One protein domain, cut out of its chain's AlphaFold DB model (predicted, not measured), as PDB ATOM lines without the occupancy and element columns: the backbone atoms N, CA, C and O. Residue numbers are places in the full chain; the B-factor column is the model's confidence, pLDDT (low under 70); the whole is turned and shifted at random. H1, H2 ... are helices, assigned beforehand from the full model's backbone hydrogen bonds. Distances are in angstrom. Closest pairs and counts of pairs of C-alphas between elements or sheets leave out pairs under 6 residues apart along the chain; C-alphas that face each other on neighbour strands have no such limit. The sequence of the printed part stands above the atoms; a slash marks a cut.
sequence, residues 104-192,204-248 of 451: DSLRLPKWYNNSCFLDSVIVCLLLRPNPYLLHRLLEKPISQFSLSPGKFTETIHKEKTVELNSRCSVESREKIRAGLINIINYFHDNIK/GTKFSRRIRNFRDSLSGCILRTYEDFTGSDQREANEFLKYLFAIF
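AT A GLANCE: This is residues 104 to 192 and 204 to 248 of the 451 residues of the protein "Fibronectin type-II domain-containing protein" of viral metagenome (UniProt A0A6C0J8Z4). Two antiparallel helices, H4 and H5, lie side by side, and the shorter H1, H2 and H6 form a loose group over one side of the pair, where H2 packs on H4 and H1 on H6. H3 lies out at one end of the long axis, touching no helix. The printed part has 134 residues with six named helices, H1 to H6 in chain order, and no named strand; its class is all helix. It is compact, with a radius of gyration of the C-alphas of 15.6 A, yet elongated, spanning 55 by 31 by 25 A.

HOW THE PARTS SIT: Start at H1, residues 116 to 126: it touches H6, residues 237 to 247, at a steep tilt of 54 degrees, the same way, closest at C-alphas 117 and 237, 4.5 A apart. Next, H2, residues 131 to 139, touches residues 177 to 181 alone of H4, residues 170 to 187; the closest C-alphas, Leu 138 and Arg 177, are 6.0 A apart. H3, residues 155 to 165, is apart from H4. H4 touches H5, residues 207 to 220, at a shallow tilt of 16 degrees, opposite ways, closest at C-alphas 179 and 214, 5.0 A. Every O i to N i+4 pair is within hydrogen-bond range in H1, H2, H3, H4 and H6; in H5, 8 of 10 are.

IN THESE COORDINATES: Find C-alpha 116 at (135.186, 132.074, 159.026), where H1 begins. H4 runs 25.7 A from C-alpha 170 at (143.370, 156.905, 150.942), and H5 20.9 A. H6 ends at C-alpha 247, (141.859, 147.999, 147.745).

THE WHOLE: C-alphas 104 and 155 are farthest apart, 55.0 A. Residues 193 to 203 are not printed; C-alphas 192 and 204 are 14.4 A apart across this cut. The links H2 to H3 and H5 to H6 are long. Look for pLDDT under 70 at residues 145 to 167, 191 to 192 and 204 to 209.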
ATOM      1  N   ASP A 104     153.874 127.555 169.037       84.19
ATOM      2  CA  ASP A 104     153.306 127.597 170.399       84.19
ATOM      3  C   ASP A 104     152.893 128.999 170.876       84.19
ATOM      4  O   ASP A 104     152.106 129.157 171.814       84.19
ATOM      5  N   SER A 105     153.477 130.043 170.282       84.81
ATOM      6  CA  SER A 105     153.176 131.436 170.625       84.81
ATOM      7  C   SER A 105     152.152 132.081 169.701       84.81
ATOM      8  O   SER A 105     151.731 133.212 169.970       84.81
ATOM      9  N   LEU A 106     151.747 131.380 168.636       87.94
ATOM     10  CA  LEU A 106     150.782 131.901 167.686       87.94
ATOM     11  C   LEU A 106     149.449 132.152 168.369       87.94
ATOM     12  O   LEU A 106     148.932 131.355 169.155       87.94
ATOM     13  N   ARG A 107     148.873 133.302 168.046       87.00
ATOM     14  CA  ARG A 107     147.539 133.651 168.507       87.00
ATOM     15  C   ARG A 107     146.589 133.656 167.328       87.00
ATOM     16  O   ARG A 107     146.650 134.548 166.493       87.00
ATOM     17  N   LEU A 108     145.692 132.688 167.294       88.69
ATOM     18  CA  LEU A 108     144.865 132.422 166.122       88.69
ATOM     19  C   LEU A 108     143.508 133.111 166.184       88.69
ATOM     20  O   LEU A 108     143.049 133.447 167.294       88.69
ATOM     21  N   PRO A 109     142.850 133.307 165.023       88.31
ATOM     22  CA  PRO A 109     141.512 133.820 165.033       88.31
ATOM     23  C   PRO A 109     140.496 132.938 165.729       88.31
ATOM     24  O   PRO A 109     140.698 131.747 165.911       88.31
ATOM     25  N   LYS A 110     139.441 133.572 166.231       85.00
ATOM     26  CA  LYS A 110     138.327 132.895 166.885       85.00
ATOM     27  C   LYS A 110     137.079 133.283 166.134       85.00
ATOM     28  O   LYS A 110     136.899 134.486 165.920       85.00
ATOM     29  N   TRP A 111     136.217 132.305 165.890       84.81
ATOM     30  CA  TRP A 111     134.947 132.537 165.227       84.81
ATOM     31  C   TRP A 111     134.183 133.717 165.850       84.81
ATOM     32  O   TRP A 111     134.050 133.842 167.078       84.81
ATOM     33  N   TYR A 112     133.683 134.605 164.994       84.12
ATOM     34  CA  TYR A 112     132.891 135.764 165.375       84.12
ATOM     35  C   TYR A 112     131.890 136.150 164.277       84.12
ATOM     36  O   TYR A 112     132.274 136.708 163.256       84.12
ATOM     37  N   ASN A 113     130.588 135.968 164.531       84.50
ATOM     38  CA  ASN A 113     129.507 136.432 163.646       84.50
ATOM     39  C   ASN A 113     129.748 136.057 162.170       84.50
ATOM     40  O   ASN A 113     129.806 136.940 161.310       84.50
ATOM     41  N   ASN A 114     129.929 134.762 161.896       88.25
ATOM     42  CA  ASN A 114     130.199 134.256 160.546       88.25
ATOM     43  C   ASN A 114     131.481 134.849 159.932       88.25
ATOM     44  O   ASN A 114     131.496 135.263 158.779       88.25
ATOM     45  N   SER A 115     132.557 134.962 160.717       90.44
ATOM     46  CA  SER A 115     133.852 135.477 160.247       90.44
ATOM     47  C   SER A 115     134.734 134.433 159.571       90.44
ATOM     48  O   SER A 115     135.801 134.811 159.100       90.44
ATOM     49  N   CYS A 116     134.323 133.165 159.487       93.12
ATOM     50  CA  CYS A 116     135.186 132.074 159.026       93.12
ATOM     51  C   CYS A 116     135.798 132.320 157.637       93.12
ATOM     52  O   CYS A 116     136.971 132.008 157.433       93.12
ATOM     53  N   PHE A 117     135.059 132.952 156.712       94.50
ATOM     54  CA  PHE A 117     135.568 133.344 155.388       94.50
ATOM     55  C   PHE A 117     136.757 134.317 155.486       94.50
ATOM     56  O   PHE A 117     137.758 134.168 154.790       94.50
ATOM     57  N   LEU A 118     136.666 135.296 156.390       94.69
ATOM     58  CA  LEU A 118     137.698 136.299 156.634       94.69
ATOM     59  C   LEU A 118     138.864 135.681 157.399       94.69
ATOM     60  O   LEU A 118     140.017 135.893 157.033       94.69
ATOM     61  N   ASP A 119     138.570 134.924 158.453       93.94
ATOM     62  CA  ASP A 119     139.571 134.336 159.340       93.94
ATOM     63  C   ASP A 119     140.479 133.362 158.582       93.94
ATOM     64  O   ASP A 119     141.701 133.459 158.697       93.94
ATOM     65  N   SER A 120     139.893 132.497 157.749       96.38
ATOM     66  CA  SER A 120     140.613 131.535 156.904       96.38
ATOM     67  C   SER A 120     141.564 132.223 155.921       96.38
ATOM     68  O   SER A 120     142.747 131.891 155.837       96.38
ATOM     69  N   VAL A 121     141.085 133.264 155.234       97.00
ATOM     70  CA  VAL A 121     141.901 134.041 154.288       97.00
ATOM     71  C   VAL A 121     143.028 134.780 155.003       97.00
ATOM     72  O   VAL A 121     144.181 134.731 154.581       97.00
ATOM     73  N   ILE A 122     142.721 135.462 156.106       95.19
ATOM     74  CA  ILE A 122     143.708 136.244 156.856       95.19
ATOM     75  C   ILE A 122     144.791 135.345 157.463       95.19
ATOM     76  O   ILE A 122     145.954 135.749 157.514       95.19
ATOM     77  N   VAL A 123     144.435 134.135 157.900       95.31
ATOM     78  CA  VAL A 123     145.405 133.134 158.358       95.31
ATOM     79  C   VAL A 123     146.336 132.717 157.219       95.31
ATOM     80  O   VAL A 123     147.550 132.794 157.408       95.31
ATOM     81  N   CYS A 124     145.808 132.387 156.036       97.12
ATOM     82  CA  CYS A 124     146.635 132.046 154.870       97.12
ATOM     83  C   CYS A 124     147.597 133.184 154.484       97.12
ATOM     84  O   CYS A 124     148.762 132.941 154.189       97.12
ATOM     85  N   LEU A 125     147.143 134.442 154.545       95.38
ATOM     86  CA  LEU A 125     147.954 135.596 154.135       95.38
ATOM     87  C   LEU A 125     148.997 136.054 155.167       95.38
ATOM     88  O   LEU A 125     150.033 136.595 154.781       95.38
ATOM     89  N   LEU A 126     148.697 135.966 156.470       93.06
ATOM     90  CA  LEU A 126     149.471 136.662 157.514       93.06
ATOM     91  C   LEU A 126     150.113 135.737 158.552       93.06
ATOM     92  O   LEU A 126     151.012 136.183 159.279       93.06
ATOM     93  N   LEU A 127     149.660 134.485 158.678       92.38
ATOM     94  CA  LEU A 127     150.250 133.557 159.644       92.38
ATOM     95  C   LEU A 127     151.652 133.135 159.196       92.38
ATOM     96  O   LEU A 127     152.556 133.096 160.027       92.38
ATOM     97  N   ARG A 128     151.840 132.949 157.884       91.06
ATOM     98  CA  ARG A 128     153.131 132.786 157.210       91.06
ATOM     99  C   ARG A 128     153.516 134.100 156.507       91.06
ATOM    100  O   ARG A 128     152.966 134.406 155.453       91.06
ATOM    101  N   PRO A 129     154.411 134.931 157.071       88.00
ATOM    102  CA  PRO A 129     154.703 136.233 156.483       88.00
ATOM    103  C   PRO A 129     155.519 136.107 155.188       88.00
ATOM    104  O   PRO A 129     156.685 135.722 155.224       88.00
ATOM    105  N   ASN A 130     154.930 136.497 154.058       92.06
ATOM    106  CA  ASN A 130     155.597 136.517 152.755       92.06
ATOM    107  C   ASN A 130     156.039 137.946 152.362       92.06
ATOM    108  O   ASN A 130     155.201 138.852 152.379       92.06
ATOM    109  N   PRO A 131     157.302 138.186 151.948       92.25
ATOM    110  CA  PRO A 131     157.792 139.532 151.629       92.25
ATOM    111  C   PRO A 131     156.945 140.297 150.607       92.25
ATOM    112  O   PRO A 131     156.683 141.485 150.799       92.25
ATOM    113  N   TYR A 132     156.481 139.624 149.548       93.94
ATOM    114  CA  TYR A 132     155.651 140.244 148.519       93.94
ATOM    115  C   TYR A 132     154.279 140.652 149.077       93.94
ATOM    116  O   TYR A 132     153.878 141.813 148.938       93.94
ATOM    117  N   LEU A 133     153.587 139.736 149.765       94.94
ATOM    118  CA  LEU A 133     152.268 140.010 150.348       94.94
ATOM    119  C   LEU A 133     152.333 141.109 151.414       94.94
ATOM    120  O   LEU A 133     151.496 142.015 151.421       94.94
ATOM    121  N   LEU A 134     153.338 141.076 152.294       93.81
ATOM    122  CA  LEU A 134     153.515 142.098 153.326       93.81
ATOM    123  C   LEU A 134     153.816 143.461 152.714       93.81
ATOM    124  O   LEU A 134     153.201 144.449 153.116       93.81
ATOM    125  N   HIS A 135     154.698 143.518 151.714       93.75
ATOM    126  CA  HIS A 135     154.975 144.761 151.012       93.75
ATOM    127  C   HIS A 135     153.697 145.322 150.374       93.75
ATOM    128  O   HIS A 135     153.345 146.478 150.616       93.75
ATOM    129  N   ARG A 136     152.945 144.501 149.628       93.75
ATOM    130  CA  ARG A 136     151.699 144.916 148.964       93.75
ATOM    131  C   ARG A 136     150.643 145.419 149.953       93.75
ATOM    132  O   ARG A 136     150.104 146.512 149.776       93.75
ATOM    133  N   LEU A 137     150.351 144.640 150.994       94.62
ATOM    134  CA  LEU A 137     149.251 144.917 151.922       94.62
ATOM    135  C   LEU A 137     149.615 145.983 152.967       94.62
ATOM    136  O   LEU A 137     148.786 146.830 153.322       94.62
ATOM    137  N   LEU A 138     150.848 145.958 153.480       93.62
ATOM    138  CA  LEU A 138     151.230 146.689 154.692       93.62
ATOM    139  C   LEU A 138     152.177 147.869 154.450       93.62
ATOM    140  O   LEU A 138     152.249 148.744 155.313       93.62
ATOM    141  N   GLU A 139     152.889 147.922 153.322       92.00
ATOM    142  CA  GLU A 139     153.992 148.882 153.138       92.00
ATOM    143  C   GLU A 139     153.828 149.789 151.914       92.00
ATOM    144  O   GLU A 139     154.135 150.983 151.997       92.00
ATOM    145  N   LYS A 140     153.327 149.255 150.794       92.31
ATOM    146  CA  LYS A 140     153.225 149.968 149.517       92.31
ATOM    147  C   LYS A 140     152.406 151.257 149.687       92.31
ATOM    148  O   LYS A 140     151.284 151.197 150.192       92.31
ATOM    149  N   PRO A 141     152.902 152.436 149.274       91.56
ATOM    150  CA  PRO A 141     152.153 153.683 149.419       91.56
ATOM    151  C   PRO A 141     150.771 153.617 148.760       91.56
ATOM    152  O   PRO A 141     150.635 153.159 147.628       91.56
ATOM    153  N   ILE A 142     149.738 154.097 149.459       90.75
ATOM    154  CA  ILE A 142     148.375 154.143 148.917       90.75
ATOM    155  C   ILE A 142     148.227 155.414 148.089       90.75
ATOM    156  O   ILE A 142     148.173 156.519 148.629       90.75
ATOM    157  N   SER A 143     148.141 155.255 146.773       85.88
ATOM    158  CA  SER A 143     147.744 156.323 145.857       85.88
ATOM    159  C   SER A 143     146.226 156.492 145.847       85.88
ATOM    160  O   SER A 143     145.484 155.627 146.318       85.88
ATOM    161  N   GLN A 144     145.732 157.610 145.315       80.56
ATOM    162  CA  GLN A 144     144.297 157.789 145.112       80.56
ATOM    163  C   GLN A 144     143.747 156.678 144.215       80.56
ATOM    164  O   GLN A 144     144.387 156.272 143.251       80.56
ATOM    165  N   PHE A 145     142.577 156.156 144.572       69.12
ATOM    166  CA  PHE A 145     141.970 155.048 143.853       69.12
ATOM    167  C   PHE A 145     141.583 155.517 142.446       69.12
ATOM    168  O   PHE A 145     140.663 156.320 142.296       69.12
ATOM    169  N   SER A 146     142.297 155.047 141.424       59.47
ATOM    170  CA  SER A 146     141.862 155.165 140.036       59.47
ATOM    171  C   SER A 146     141.339 153.808 139.611       59.47
ATOM    172  O   SER A 146     142.117 152.885 139.372       59.47
ATOM    173  N   LEU A 147     140.022 153.666 139.509       54.72
ATOM    174  CA  LEU A 147     139.517 152.562 138.713       54.72
ATOM    175  C   LEU A 147     139.905 152.833 137.275       54.72
ATOM    176  O   LEU A 147     139.520 153.861 136.717       54.72
ATOM    177  N   SER A 148     140.608 151.883 136.670       48.16
ATOM    178  CA  SER A 148     140.483 151.678 135.237       48.16
ATOM    179  C   SER A 148     138.988 151.496 134.989       48.16
ATOM    180  O   SER A 148     138.410 150.556 135.544       48.16
ATOM    181  N   PRO A 149     138.309 152.405 134.268       42.56
ATOM    182  CA  PRO A 149     136.928 152.165 133.911       42.56
ATOM    183  C   PRO A 149     136.947 150.876 133.097       42.56
ATOM    184  O   PRO A 149     137.408 150.858 131.957       42.56
ATOM    185  N   GLY A 150     136.480 149.779 133.693       44.50
ATOM    186  CA  GLY A 150     136.073 148.618 132.918       44.50
ATOM    187  C   GLY A 150     135.121 149.087 131.818       44.50
ATOM    188  O   GLY A 150     134.592 150.200 131.886       44.50
ATOM    189  N   LYS A 151     134.913 148.259 130.793       38.69
ATOM    190  CA  LYS A 151     134.015 148.520 129.654       38.69
ATOM    191  C   LYS A 151     132.537 148.661 130.086       38.69
ATOM    192  O   LYS A 151     131.678 147.918 129.637       38.69
ATOM    193  N   PHE A 152     132.221 149.597 130.972       45.25
ATOM    194  CA  PHE A 152     130.877 150.014 131.318       45.25
ATOM    195  C   PHE A 152     130.476 151.049 130.273       45.25
ATOM    196  O   PHE A 152     130.850 152.220 130.351       45.25
ATOM    197  N   THR A 153     129.768 150.580 129.251       41.75
ATOM    198  CA  THR A 153     129.259 151.395 128.143       41.75
ATOM    199  C   THR A 153     128.042 152.244 128.521       41.75
ATOM    200  O   THR A 153     127.582 153.024 127.696       41.75
ATOM    201  N   GLU A 154     127.548 152.164 129.762       53.19
ATOM    202  CA  GLU A 154     126.364 152.904 130.215       53.19
ATOM    203  C   GLU A 154     126.690 153.937 131.307       53.19
ATOM    204  O   GLU A 154     127.226 153.628 132.377       53.19
ATOM    205  N   THR A 155     126.339 155.195 131.031       57.47
ATOM    206  CA  THR A 155     126.655 156.401 131.818       57.47
ATOM    207  C   THR A 155     126.118 156.357 133.251       57.47
ATOM    208  O   THR A 155     126.848 156.690 134.182       57.47
ATOM    209  N   ILE A 156     124.905 155.843 133.465       53.03
ATOM    210  CA  ILE A 156     124.265 155.783 134.795       53.03
ATOM    211  C   ILE A 156     124.955 154.756 135.711       53.03
ATOM    212  O   ILE A 156     125.122 154.972 136.916       53.03
ATOM    213  N   HIS A 157     125.403 153.627 135.155       53.84
ATOM    214  CA  HIS A 157     126.168 152.636 135.909       53.84
ATOM    215  C   HIS A 157     127.591 153.102 136.195       53.84
ATOM    216  O   HIS A 157     128.113 152.789 137.268       53.84
ATOM    217  N   LYS A 158     128.196 153.885 135.297       56.75
ATOM    218  CA  LYS A 158     129.490 154.529 135.523       56.75
ATOM    219  C   LYS A 158     129.420 155.536 136.674       56.75
ATOM    220  O   LYS A 158     130.263 155.471 137.558       56.75
ATOM    221  N   GLU A 159     128.392 156.382 136.729       56.84
ATOM    222  CA  GLU A 159     128.214 157.391 137.788       56.84
ATOM    223  C   GLU A 159     128.023 156.767 139.178       56.84
ATOM    224  O   GLU A 159     128.782 157.086 140.092       56.84
ATOM    225  N   LYS A 160     127.119 155.787 139.330       54.66
ATOM    226  CA  LYS A 160     126.938 155.063 140.608       54.66
ATOM    227  C   LYS A 160     128.175 154.261 141.030       54.66
ATOM    228  O   LYS A 160     128.440 154.098 142.219       54.66
ATOM    229  N   THR A 161     128.937 153.741 140.068       55.12
ATOM    230  CA  THR A 161     130.199 153.029 140.336       55.12
ATOM    231  C   THR A 161     131.282 154.007 140.780       55.12
ATOM    232  O   THR A 161     131.985 153.735 141.744       55.12
ATOM    233  N   VAL A 162     131.394 155.177 140.152       58.47
ATOM    234  CA  VAL A 162     132.303 156.242 140.599       58.47
ATOM    235  C   VAL A 162     131.913 156.744 141.997       58.47
ATOM    236  O   VAL A 162     132.791 156.908 142.839       58.47
ATOM    237  N   GLU A 163     130.619 156.900 142.288       58.06
ATOM    238  CA  GLU A 163     130.111 157.356 143.589       58.06
ATOM    239  C   GLU A 163     130.396 156.364 144.730       58.06
ATOM    240  O   GLU A 163     130.942 156.758 145.760       58.06
ATOM    241  N   LEU A 164     130.097 155.072 144.566       55.56
ATOM    242  CA  LEU A 164     130.374 154.072 145.609       55.56
ATOM    243  C   LEU A 164     131.880 153.893 145.840       55.56
ATOM    244  O   LEU A 164     132.337 153.898 146.983       55.56
ATOM    245  N   ASN A 165     132.664 153.847 144.763       62.41
ATOM    246  CA  ASN A 165     134.114 153.694 144.861       62.41
ATOM    247  C   ASN A 165     134.813 154.959 145.392       62.41
ATOM    248  O   ASN A 165     135.900 154.858 145.961       62.41
ATOM    249  N   SER A 166     134.172 156.134 145.307       60.97
ATOM    250  CA  SER A 166     134.669 157.375 145.925       60.97
ATOM    251  C   SER A 166     134.769 157.292 147.455       60.97
ATOM    252  O   SER A 166     135.558 158.019 148.061       60.97
ATOM    253  N   ARG A 167     134.040 156.359 148.091       69.75
ATOM    254  CA  ARG A 167     134.141 156.106 149.537       69.75
ATOM    255  C   ARG A 167     135.463 155.438 149.917       69.75
ATOM    256  O   ARG A 167     135.919 155.606 151.044       69.75
ATOM    257  N   CYS A 168     136.132 154.762 148.978       84.81
ATOM    258  CA  CYS A 168     137.414 154.097 149.202       84.81
ATOM    259  C   CYS A 168     138.616 155.064 149.175       84.81
ATOM    260  O   CYS A 168     139.575 154.932 148.404       84.81
ATOM    261  N   SER A 169     138.566 156.075 150.042       88.31
ATOM    262  CA  SER A 169     139.615 157.085 150.159       88.31
ATOM    263  C   SER A 169     140.961 156.485 150.595       88.31
ATOM    264  O   SER A 169     141.036 155.383 151.147       88.31
ATOM    265  N   VAL A 170     142.045 157.242 150.388       90.88
ATOM    266  CA  VAL A 170     143.370 156.905 150.942       90.88
ATOM    267  C   VAL A 170     143.285 156.736 152.463       90.88
ATOM    268  O   VAL A 170     143.806 155.767 153.003       90.88
ATOM    269  N   GLU A 171     142.566 157.624 153.157       91.69
ATOM    270  CA  GLU A 171     142.405 157.554 154.613       91.69
ATOM    271  C   GLU A 171     141.692 156.268 155.058       91.69
ATOM    272  O   GLU A 171     142.127 155.619 156.011       91.69
ATOM    273  N   SER A 172     140.616 155.884 154.369       92.19
ATOM    274  CA  SER A 172     139.876 154.655 154.660       92.19
ATOM    275  C   SER A 172     140.767 153.423 154.523       92.19
ATOM    276  O   SER A 172     140.799 152.576 155.412       92.19
ATOM    277  N   ARG A 173     141.547 153.341 153.441       93.44
ATOM    278  CA  ARG A 173     142.434 152.199 153.207       93.44
ATOM    279  C   ARG A 173     143.633 152.166 154.152       93.44
ATOM    280  O   ARG A 173     144.022 151.084 154.578       93.44
ATOM    281  N   GLU A 174     144.161 153.316 154.576       93.94
ATOM    282  CA  GLU A 174     145.174 153.356 155.643       93.94
ATOM    283  C   GLU A 174     144.615 152.854 156.988       93.94
ATOM    284  O   GLU A 174     145.330 152.197 157.748       93.94
ATOM    285  N   LYS A 175     143.329 153.098 157.291       92.56
ATOM    286  CA  LYS A 175     142.673 152.515 158.479       92.56
ATOM    287  C   LYS A 175     142.563 150.993 158.370       92.56
ATOM    288  O   LYS A 175     142.888 150.303 159.337       92.56
ATOM    289  N   ILE A 176     142.166 150.480 157.204       94.88
ATOM    290  CA  ILE A 176     142.089 149.034 156.935       94.88
ATOM    291  C   ILE A 176     143.479 148.395 157.065       94.88
ATOM    292  O   ILE A 176     143.642 147.414 157.794       94.88
ATOM    293  N   ARG A 177     144.511 149.003 156.465       94.81
ATOM    294  CA  ARG A 177     145.907 148.568 156.607       94.81
ATOM    295  C   ARG A 177     146.357 148.547 158.060       94.81
ATOM    296  O   ARG A 177     146.977 147.582 158.494       94.81
ATOM    297  N   ALA A 178     146.055 149.590 158.832       91.50
ATOM    298  CA  ALA A 178     146.382 149.608 160.254       91.50
ATOM    299  C   ALA A 178     145.708 148.441 161.001       91.50
ATOM    300  O   ALA A 178     146.296 147.881 161.927       91.50
ATOM    301  N   GLY A 179     144.503 148.040 160.583       91.38
ATOM    302  CA  GLY A 179     143.844 146.810 161.021       91.38
ATOM    303  C   GLY A 179     144.668 145.555 160.720       91.38
ATOM    304  O   GLY A 179     144.978 144.812 161.651       91.38
ATOM    305  N   LEU A 180     145.110 145.369 159.472       93.00
ATOM    306  CA  LEU A 180     145.976 144.247 159.071       93.00
ATOM    307  C   LEU A 180     147.297 144.217 159.857       93.00
ATOM    308  O   LEU A 180     147.676 143.178 160.393       93.00
ATOM    309  N   ILE A 181     147.958 145.370 160.015       90.44
ATOM    310  CA  ILE A 181     149.185 145.510 160.817       90.44
ATOM    311  C   ILE A 181     148.934 145.087 162.273       90.44
ATOM    312  O   ILE A 181     149.782 144.460 162.908       90.44
ATOM    313  N   ASN A 182     147.773 145.424 162.834       86.62
ATOM    314  CA  ASN A 182     147.419 144.998 164.185       86.62
ATOM    315  C   ASN A 182     147.161 143.488 164.275       86.62
ATOM    316  O   ASN A 182     147.467 142.901 165.314       86.62
ATOM    317  N   ILE A 183     146.599 142.878 163.228       88.44
ATOM    318  CA  ILE A 183     146.350 141.434 163.161       88.44
ATOM    319  C   ILE A 183     147.673 140.670 163.087       88.44
ATOM    320  O   ILE A 183     147.919 139.835 163.954       88.44
ATOM    321  N   ILE A 184     148.564 141.004 162.148       89.25
ATOM    322  CA  ILE A 184     149.850 140.299 162.007       89.25
ATOM    323  C   ILE A 184     150.711 140.427 163.271       89.25
ATOM    324  O   ILE A 184     151.258 139.447 163.769       89.25
ATOM    325  N   ASN A 185     150.767 141.617 163.877       84.88
ATOM    326  CA  ASN A 185     151.491 141.799 165.135       84.88
ATOM    327  C   ASN A 185     150.866 141.017 166.297       84.88
ATOM    328  O   ASN A 185     151.555 140.703 167.265       84.88
ATOM    329  N   TYR A 186     149.567 140.732 166.238       82.38
ATOM    330  CA  TYR A 186     148.910 139.900 167.231       82.38
ATOM    331  C   TYR A 186     149.198 138.410 167.006       82.38
ATOM    332  O   TYR A 186     149.525 137.737 167.983       82.38
ATOM    333  N   PHE A 187     149.107 137.924 165.760       87.50
ATOM    334  CA  PHE A 187     149.417 136.535 165.397       87.50
ATOM    335  C   PHE A 187     150.789 136.127 165.918       87.50
ATOM    336  O   PHE A 187     150.909 135.104 166.582       87.50
ATOM    337  N   HIS A 188     151.780 136.995 165.720       86.12
ATOM    338  CA  HIS A 188     153.183 136.749 166.061       86.12
ATOM    339  C   HIS A 188     153.597 137.249 167.460       86.12
ATOM    340  O   HIS A 188     154.769 137.515 167.697       86.12
ATOM    341  N   ASP A 189     152.645 137.449 168.380       77.88
ATOM    342  CA  ASP A 189     152.863 137.929 169.764       77.88
ATOM    343  C   ASP A 189     153.779 139.173 169.909       77.88
ATOM    344  O   ASP A 189     154.435 139.410 170.928       77.88
ATOM    345  N   ASN A 190     153.783 140.053 168.909       74.56
ATOM    346  CA  ASN A 190     154.545 141.303 168.942       74.56
ATOM    347  C   ASN A 190     153.870 142.385 169.812       74.56
ATOM    348  O   ASN A 190     154.451 143.447 170.063       74.56
ATOM    349  N   ILE A 191     152.656 142.126 170.317       66.38
ATOM    350  CA  ILE A 191     151.886 143.035 171.179       66.38
ATOM    351  C   ILE A 191     151.711 142.437 172.582       66.38
ATOM    352  O   ILE A 191     150.991 141.457 172.797       66.38
ATOM    353  N   LYS A 192     152.307 143.113 173.576       55.56
ATOM    354  CA  LYS A 192     152.235 142.776 175.009       55.56
ATOM    355  C   LYS A 192     150.912 143.231 175.642       55.56
ATOM    356  O   LYS A 192     150.899 144.141 176.466       55.56
ATOM    357  N   GLY A 204     137.896 147.678 174.789       39.53
ATOM    358  CA  GLY A 204     138.261 146.376 175.395       39.53
ATOM    359  C   GLY A 204     139.126 145.373 174.595       39.53
ATOM    360  O   GLY A 204     138.811 144.965 173.486       39.53
ATOM    361  N   THR A 205     140.184 144.900 175.244       48.12
ATOM    362  CA  THR A 205     141.364 144.166 174.752       48.12
ATOM    363  C   THR A 205     141.178 142.651 174.513       48.12
ATOM    364  O   THR A 205     142.012 141.853 174.934       48.12
ATOM    365  N   LYS A 206     140.102 142.206 173.847       58.94
ATOM    366  CA  LYS A 206     139.946 140.788 173.435       58.94
ATOM    367  C   LYS A 206     140.156 140.631 171.930       58.94
ATOM    368  O   LYS A 206     139.708 141.469 171.161       58.94
ATOM    369  N   PHE A 207     140.816 139.557 171.506       58.38
ATOM    370  CA  PHE A 207     141.167 139.311 170.106       58.38
ATOM    371  C   PHE A 207     139.981 139.303 169.132       58.38
ATOM    372  O   PHE A 207     140.069 139.915 168.073       58.38
ATOM    373  N   SER A 208     138.849 138.713 169.522       60.72
ATOM    374  CA  SER A 208     137.615 138.770 168.726       60.72
ATOM    375  C   SER A 208     137.181 140.209 168.434       60.72
ATOM    376  O   SER A 208     136.533 140.477 167.430       60.72
ATOM    377  N   ARG A 209     137.594 141.172 169.268       67.44
ATOM    378  CA  ARG A 209     137.403 142.594 169.010       67.44
ATOM    379  C   ARG A 209     138.368 143.157 167.963       67.44
ATOM    380  O   ARG A 209     138.002 144.104 167.296       67.44
ATOM    381  N   ARG A 210     139.583 142.624 167.801       71.69
ATOM    382  CA  ARG A 210     140.554 143.097 166.791       71.69
ATOM    383  C   ARG A 210     140.118 142.714 165.380       71.69
ATOM    384  O   ARG A 210     140.064 143.596 164.533       71.69
ATOM    385  N   ILE A 211     139.736 141.453 165.173       77.19
ATOM    386  CA  ILE A 211     139.146 140.998 163.905       77.19
ATOM    387  C   ILE A 211     137.821 141.710 163.640       77.19
ATOM    388  O   ILE A 211     137.618 142.216 162.545       77.19
ATOM    389  N   ARG A 212     136.967 141.875 164.660       77.31
ATOM    390  CA  ARG A 212     135.751 142.696 164.547       77.31
ATOM    391  C   ARG A 212     136.054 144.132 164.137       77.31
ATOM    392  O   ARG A 212     135.484 144.598 163.173       77.31
ATOM    393  N   ASN A 213     136.973 144.814 164.818       81.31
ATOM    394  CA  ASN A 213     137.345 146.187 164.478       81.31
ATOM    395  C   ASN A 213     137.918 146.271 163.052       81.31
ATOM    396  O   ASN A 213     137.726 147.280 162.382       81.31
ATOM    397  N   PHE A 214     138.643 145.240 162.603       89.56
ATOM    398  CA  PHE A 214     139.116 145.148 161.226       89.56
ATOM    399  C   PHE A 214     137.945 144.988 160.248       89.56
ATOM    400  O   PHE A 214     137.836 145.802 159.335       89.56
ATOM    401  N   ARG A 215     137.024 144.046 160.484       89.88
ATOM    402  CA  ARG A 215     135.799 143.876 159.687       89.88
ATOM    403  C   ARG A 215     134.954 145.156 159.658       89.88
ATOM    404  O   ARG A 215     134.549 145.602 158.594       89.88
ATOM    405  N   ASP A 216     134.782 145.815 160.802       87.56
ATOM    406  CA  ASP A 216     134.090 147.103 160.922       87.56
ATOM    407  C   ASP A 216     134.800 148.192 160.103       87.56
ATOM    408  O   ASP A 216     134.147 149.039 159.494       87.56
ATOM    409  N   SER A 217     136.139 148.176 160.047       90.88
ATOM    410  CA  SER A 217     136.909 149.152 159.264       90.88
ATOM    411  C   SER A 217     136.698 149.024 157.753       90.88
ATOM    412  O   SER A 217     136.861 150.022 157.047       90.88
ATOM    413  N   LEU A 218     136.264 147.853 157.267       92.81
ATOM    414  CA  LEU A 218     135.934 147.635 155.854       92.81
ATOM    415  C   LEU A 218     134.761 148.514 155.398       92.81
ATOM    416  O   LEU A 218     134.726 148.924 154.242       92.81
ATOM    417  N   SER A 219     133.872 148.928 156.313       89.56
ATOM    418  CA  SER A 219     132.784 149.879 156.012       89.56
ATOM    419  C   SER A 219     133.280 151.225 155.473       89.56
ATOM    420  O   SER A 219     132.543 151.945 154.799       89.56
ATOM    421  N   GLY A 220     134.547 151.565 155.735       87.94
ATOM    422  CA  GLY A 220     135.192 152.755 155.198       87.94
ATOM    423  C   GLY A 220     135.542 152.659 153.712       87.94
ATOM    424  O   GLY A 220     135.842 153.689 153.118       87.94
ATOM    425  N   CYS A 221     135.536 151.472 153.104       90.00
ATOM    426  CA  CYS A 221     135.816 151.268 151.685       90.00
ATOM    427  C   CYS A 221     134.961 150.113 151.148       90.00
ATOM    428  O   CYS A 221     135.333 148.950 151.258       90.00
ATOM    429  N   ILE A 222     133.830 150.443 150.530       86.69
ATOM    430  CA  ILE A 222     132.959 149.465 149.873       86.69
ATOM    431  C   ILE A 222     133.162 149.607 148.369       86.69
ATOM    432  O   ILE A 222     133.031 150.704 147.824       86.69
ATOM    433  N   LEU A 223     133.497 148.501 147.712       84.25
ATOM    434  CA  LEU A 223     133.665 148.441 146.267       84.25
ATOM    435  C   LEU A 223     132.462 147.721 145.668       84.25
ATOM    436  O   LEU A 223     132.192 146.583 146.027       84.25
ATOM    437  N   ARG A 224     131.758 148.360 144.728       80.50
ATOM    438  CA  ARG A 224     130.507 147.822 144.151       80.50
ATOM    439  C   ARG A 224     130.673 146.451 143.478       80.50
ATOM    440  O   ARG A 224     129.702 145.717 143.359       80.50
ATOM    441  N   THR A 225     131.872 146.152 142.985       82.88
ATOM    442  CA  THR A 225     132.186 144.898 142.287       82.88
ATOM    443  C   THR A 225     132.177 143.684 143.214       82.88
ATOM    444  O   THR A 225     132.018 142.578 142.719       82.88
ATOM    445  N   TYR A 226     132.338 143.890 144.522       89.31
ATOM    446  CA  TYR A 226     132.491 142.823 145.507       89.31
ATOM    447  C   TYR A 226     131.339 142.831 146.512       89.31
ATOM    448  O   TYR A 226     130.612 143.821 146.642       89.31
ATOM    449  N   GLU A 227     131.196 141.731 147.249       90.62
ATOM    450  CA  GLU A 227     130.236 141.649 148.345       90.62
ATOM    451  C   GLU A 227     130.516 142.687 149.447       90.62
ATOM    452  O   GLU A 227     131.637 143.165 149.645       90.62
ATOM    453  N   ASP A 228     129.482 143.018 150.222       90.50
ATOM    454  CA  ASP A 228     129.662 143.807 151.435       90.50
ATOM    455  C   ASP A 228     130.139 142.904 152.579       90.50
ATOM    456  O   ASP A 228     129.344 142.223 153.228       90.50
ATOM    457  N   PHE A 229     131.444 142.904 152.845       92.19
ATOM    458  CA  PHE A 229     132.049 142.112 153.924       92.19
ATOM    459  C   PHE A 229     131.808 142.683 155.329       92.19
ATOM    460  O   PHE A 229     132.306 142.134 156.319       92.19
ATOM    461  N   THR A 230     131.050 143.773 155.450       85.94
ATOM    462  CA  THR A 230     130.606 144.286 156.747       85.94
ATOM    463  C   THR A 230     129.439 143.453 157.300       85.94
ATOM    464  O   THR A 230     128.893 142.572 156.636       85.94
ATOM    465  N   GLY A 231     129.087 143.657 158.571       84.38
ATOM    466  CA  GLY A 231     127.948 142.972 159.195       84.38
ATOM    467  C   GLY A 231     128.256 141.575 159.744       84.38
ATOM    468  O   GLY A 231     129.377 141.291 160.168       84.38
ATOM    469  N   SER A 232     127.222 140.734 159.828       85.69
ATOM    470  CA  SER A 232     127.251 139.406 160.470       85.69
ATOM    471  C   SER A 232     126.900 138.256 159.534       85.69
ATOM    472  O   SER A 232     126.772 137.121 159.982       85.69
ATOM    473  N   ASP A 233     126.692 138.541 158.259       88.75
ATOM    474  CA  ASP A 233     126.296 137.527 157.296       88.75
ATOM    475  C   ASP A 233     127.507 136.709 156.833       88.75
ATOM    476  O   ASP A 233     128.657 137.163 156.923       88.75
ATOM    477  N   GLN A 234     127.218 135.517 156.311       88.50
ATOM    478  CA  GLN A 234     128.180 134.699 155.582       88.50
ATOM    479  C   GLN A 234     128.519 135.357 154.235       88.50
ATOM    480  O   GLN A 234     127.656 135.983 153.612       88.50
ATOM    481  N   ARG A 235     129.774 135.221 153.808       93.19
ATOM    482  CA  ARG A 235     130.311 135.724 152.534       93.19
ATOM    483  C   ARG A 235     131.261 134.699 151.934       93.19
ATOM    484  O   ARG A 235     131.680 133.776 152.639       93.19
ATOM    485  N   GLU A 236     131.632 134.887 150.674       92.94
ATOM    486  CA  GLU A 236     132.584 134.014 150.000       92.94
ATOM    487  C   GLU A 236     134.037 134.462 150.244       92.94
ATOM    488  O   GLU A 236     134.401 135.642 150.186       92.94
ATOM    489  N   ALA A 237     134.894 133.494 150.576       95.31
ATOM    490  CA  ALA A 237     136.274 133.754 150.980       95.31
ATOM    491  C   ALA A 237     137.142 134.278 149.819       95.31
ATOM    492  O   ALA A 237     137.985 135.156 150.016       95.31
ATOM    493  N   ASN A 238     136.921 133.778 148.603       94.50
ATOM    494  CA  ASN A 238     137.635 134.228 147.409       94.50
ATOM    495  C   ASN A 238     137.246 135.661 147.007       94.50
ATOM    496  O   ASN A 238     138.121 136.455 146.659       94.50
ATOM    497  N   GLU A 239     135.970 136.033 147.130       93.94
ATOM    498  CA  GLU A 239     135.508 137.413 146.932       93.94
ATOM    499  C   GLU A 239     136.143 138.366 147.954       93.94
ATOM    500  O   GLU A 239     136.619 139.445 147.587       93.94
ATOM    501  N   PHE A 240     136.243 137.956 149.226       96.25
ATOM    502  CA  PHE A 240     136.920 138.750 150.258       96.25
ATOM    503  C   PHE A 240     138.405 138.976 149.942       96.25
ATOM    504  O   PHE A 240     138.912 140.095 150.081       96.25
ATOM    505  N   LEU A 241     139.102 137.934 149.485       96.38
ATOM    506  CA  LEU A 241     140.506 138.014 149.088       96.38
ATOM    507  C   LEU A 241     140.707 138.973 147.900       96.38
ATOM    508  O   LEU A 241     141.550 139.875 147.967       96.38
ATOM    509  N   LYS A 242     139.883 138.849 146.852       94.00
ATOM    510  CA  LYS A 242     139.908 139.745 145.683       94.00
ATOM    511  C   LYS A 242     139.619 141.188 146.060       94.00
ATOM    512  O   LYS A 242     140.345 142.085 145.633       94.00
ATOM    513  N   TYR A 243     138.625 141.418 146.915       94.25
ATOM    514  CA  TYR A 243     138.350 142.738 147.473       94.25
ATOM    515  C   TYR A 243     139.574 143.314 148.194       94.25
ATOM    516  O   TYR A 243     139.953 144.461 147.936       94.25
ATOM    517  N   LEU A 244     140.229 142.523 149.051       94.94
ATOM    518  CA  LEU A 244     141.400 142.964 149.809       94.94
ATOM    519  C   LEU A 244     142.539 143.406 148.879       94.94
ATOM    520  O   LEU A 244     143.169 144.441 149.101       94.94
ATOM    521  N   PHE A 245     142.783 142.663 147.803       93.38
ATOM    522  CA  PHE A 245     143.799 143.007 146.805       93.38
ATOM    523  C   PHE A 245     143.393 144.155 145.886       93.38
ATOM    524  O   PHE A 245     144.260 144.932 145.485       93.38
ATOM    525  N   ALA A 246     142.102 144.330 145.612       90.88
ATOM    526  CA  ALA A 246     141.604 145.468 144.851       90.88
ATOM    527  C   ALA A 246     141.795 146.790 145.607       90.88
ATOM    528  O   ALA A 246     142.125 147.811 145.002       90.88
ATOM    529  N   ILE A 247     141.630 146.793 146.934       91.88
ATOM    530  CA  ILE A 247     141.859 147.999 147.745       91.88
ATOM    531  C   ILE A 247     143.359 148.278 147.966       91.88
ATOM    532  O   ILE A 247     143.739 149.439 148.149       91.88
ATOM    533  N   PHE A 248     144.217 147.258 147.853       92.81
ATOM    534  CA  PHE A 248     145.683 147.363 147.856       92.81
ATOM    535  C   PHE A 248     146.279 146.911 146.508       92.81
ATOM    536  O   PHE A 248     146.936 145.865 146.441       92.81
TER     537      PHE A 248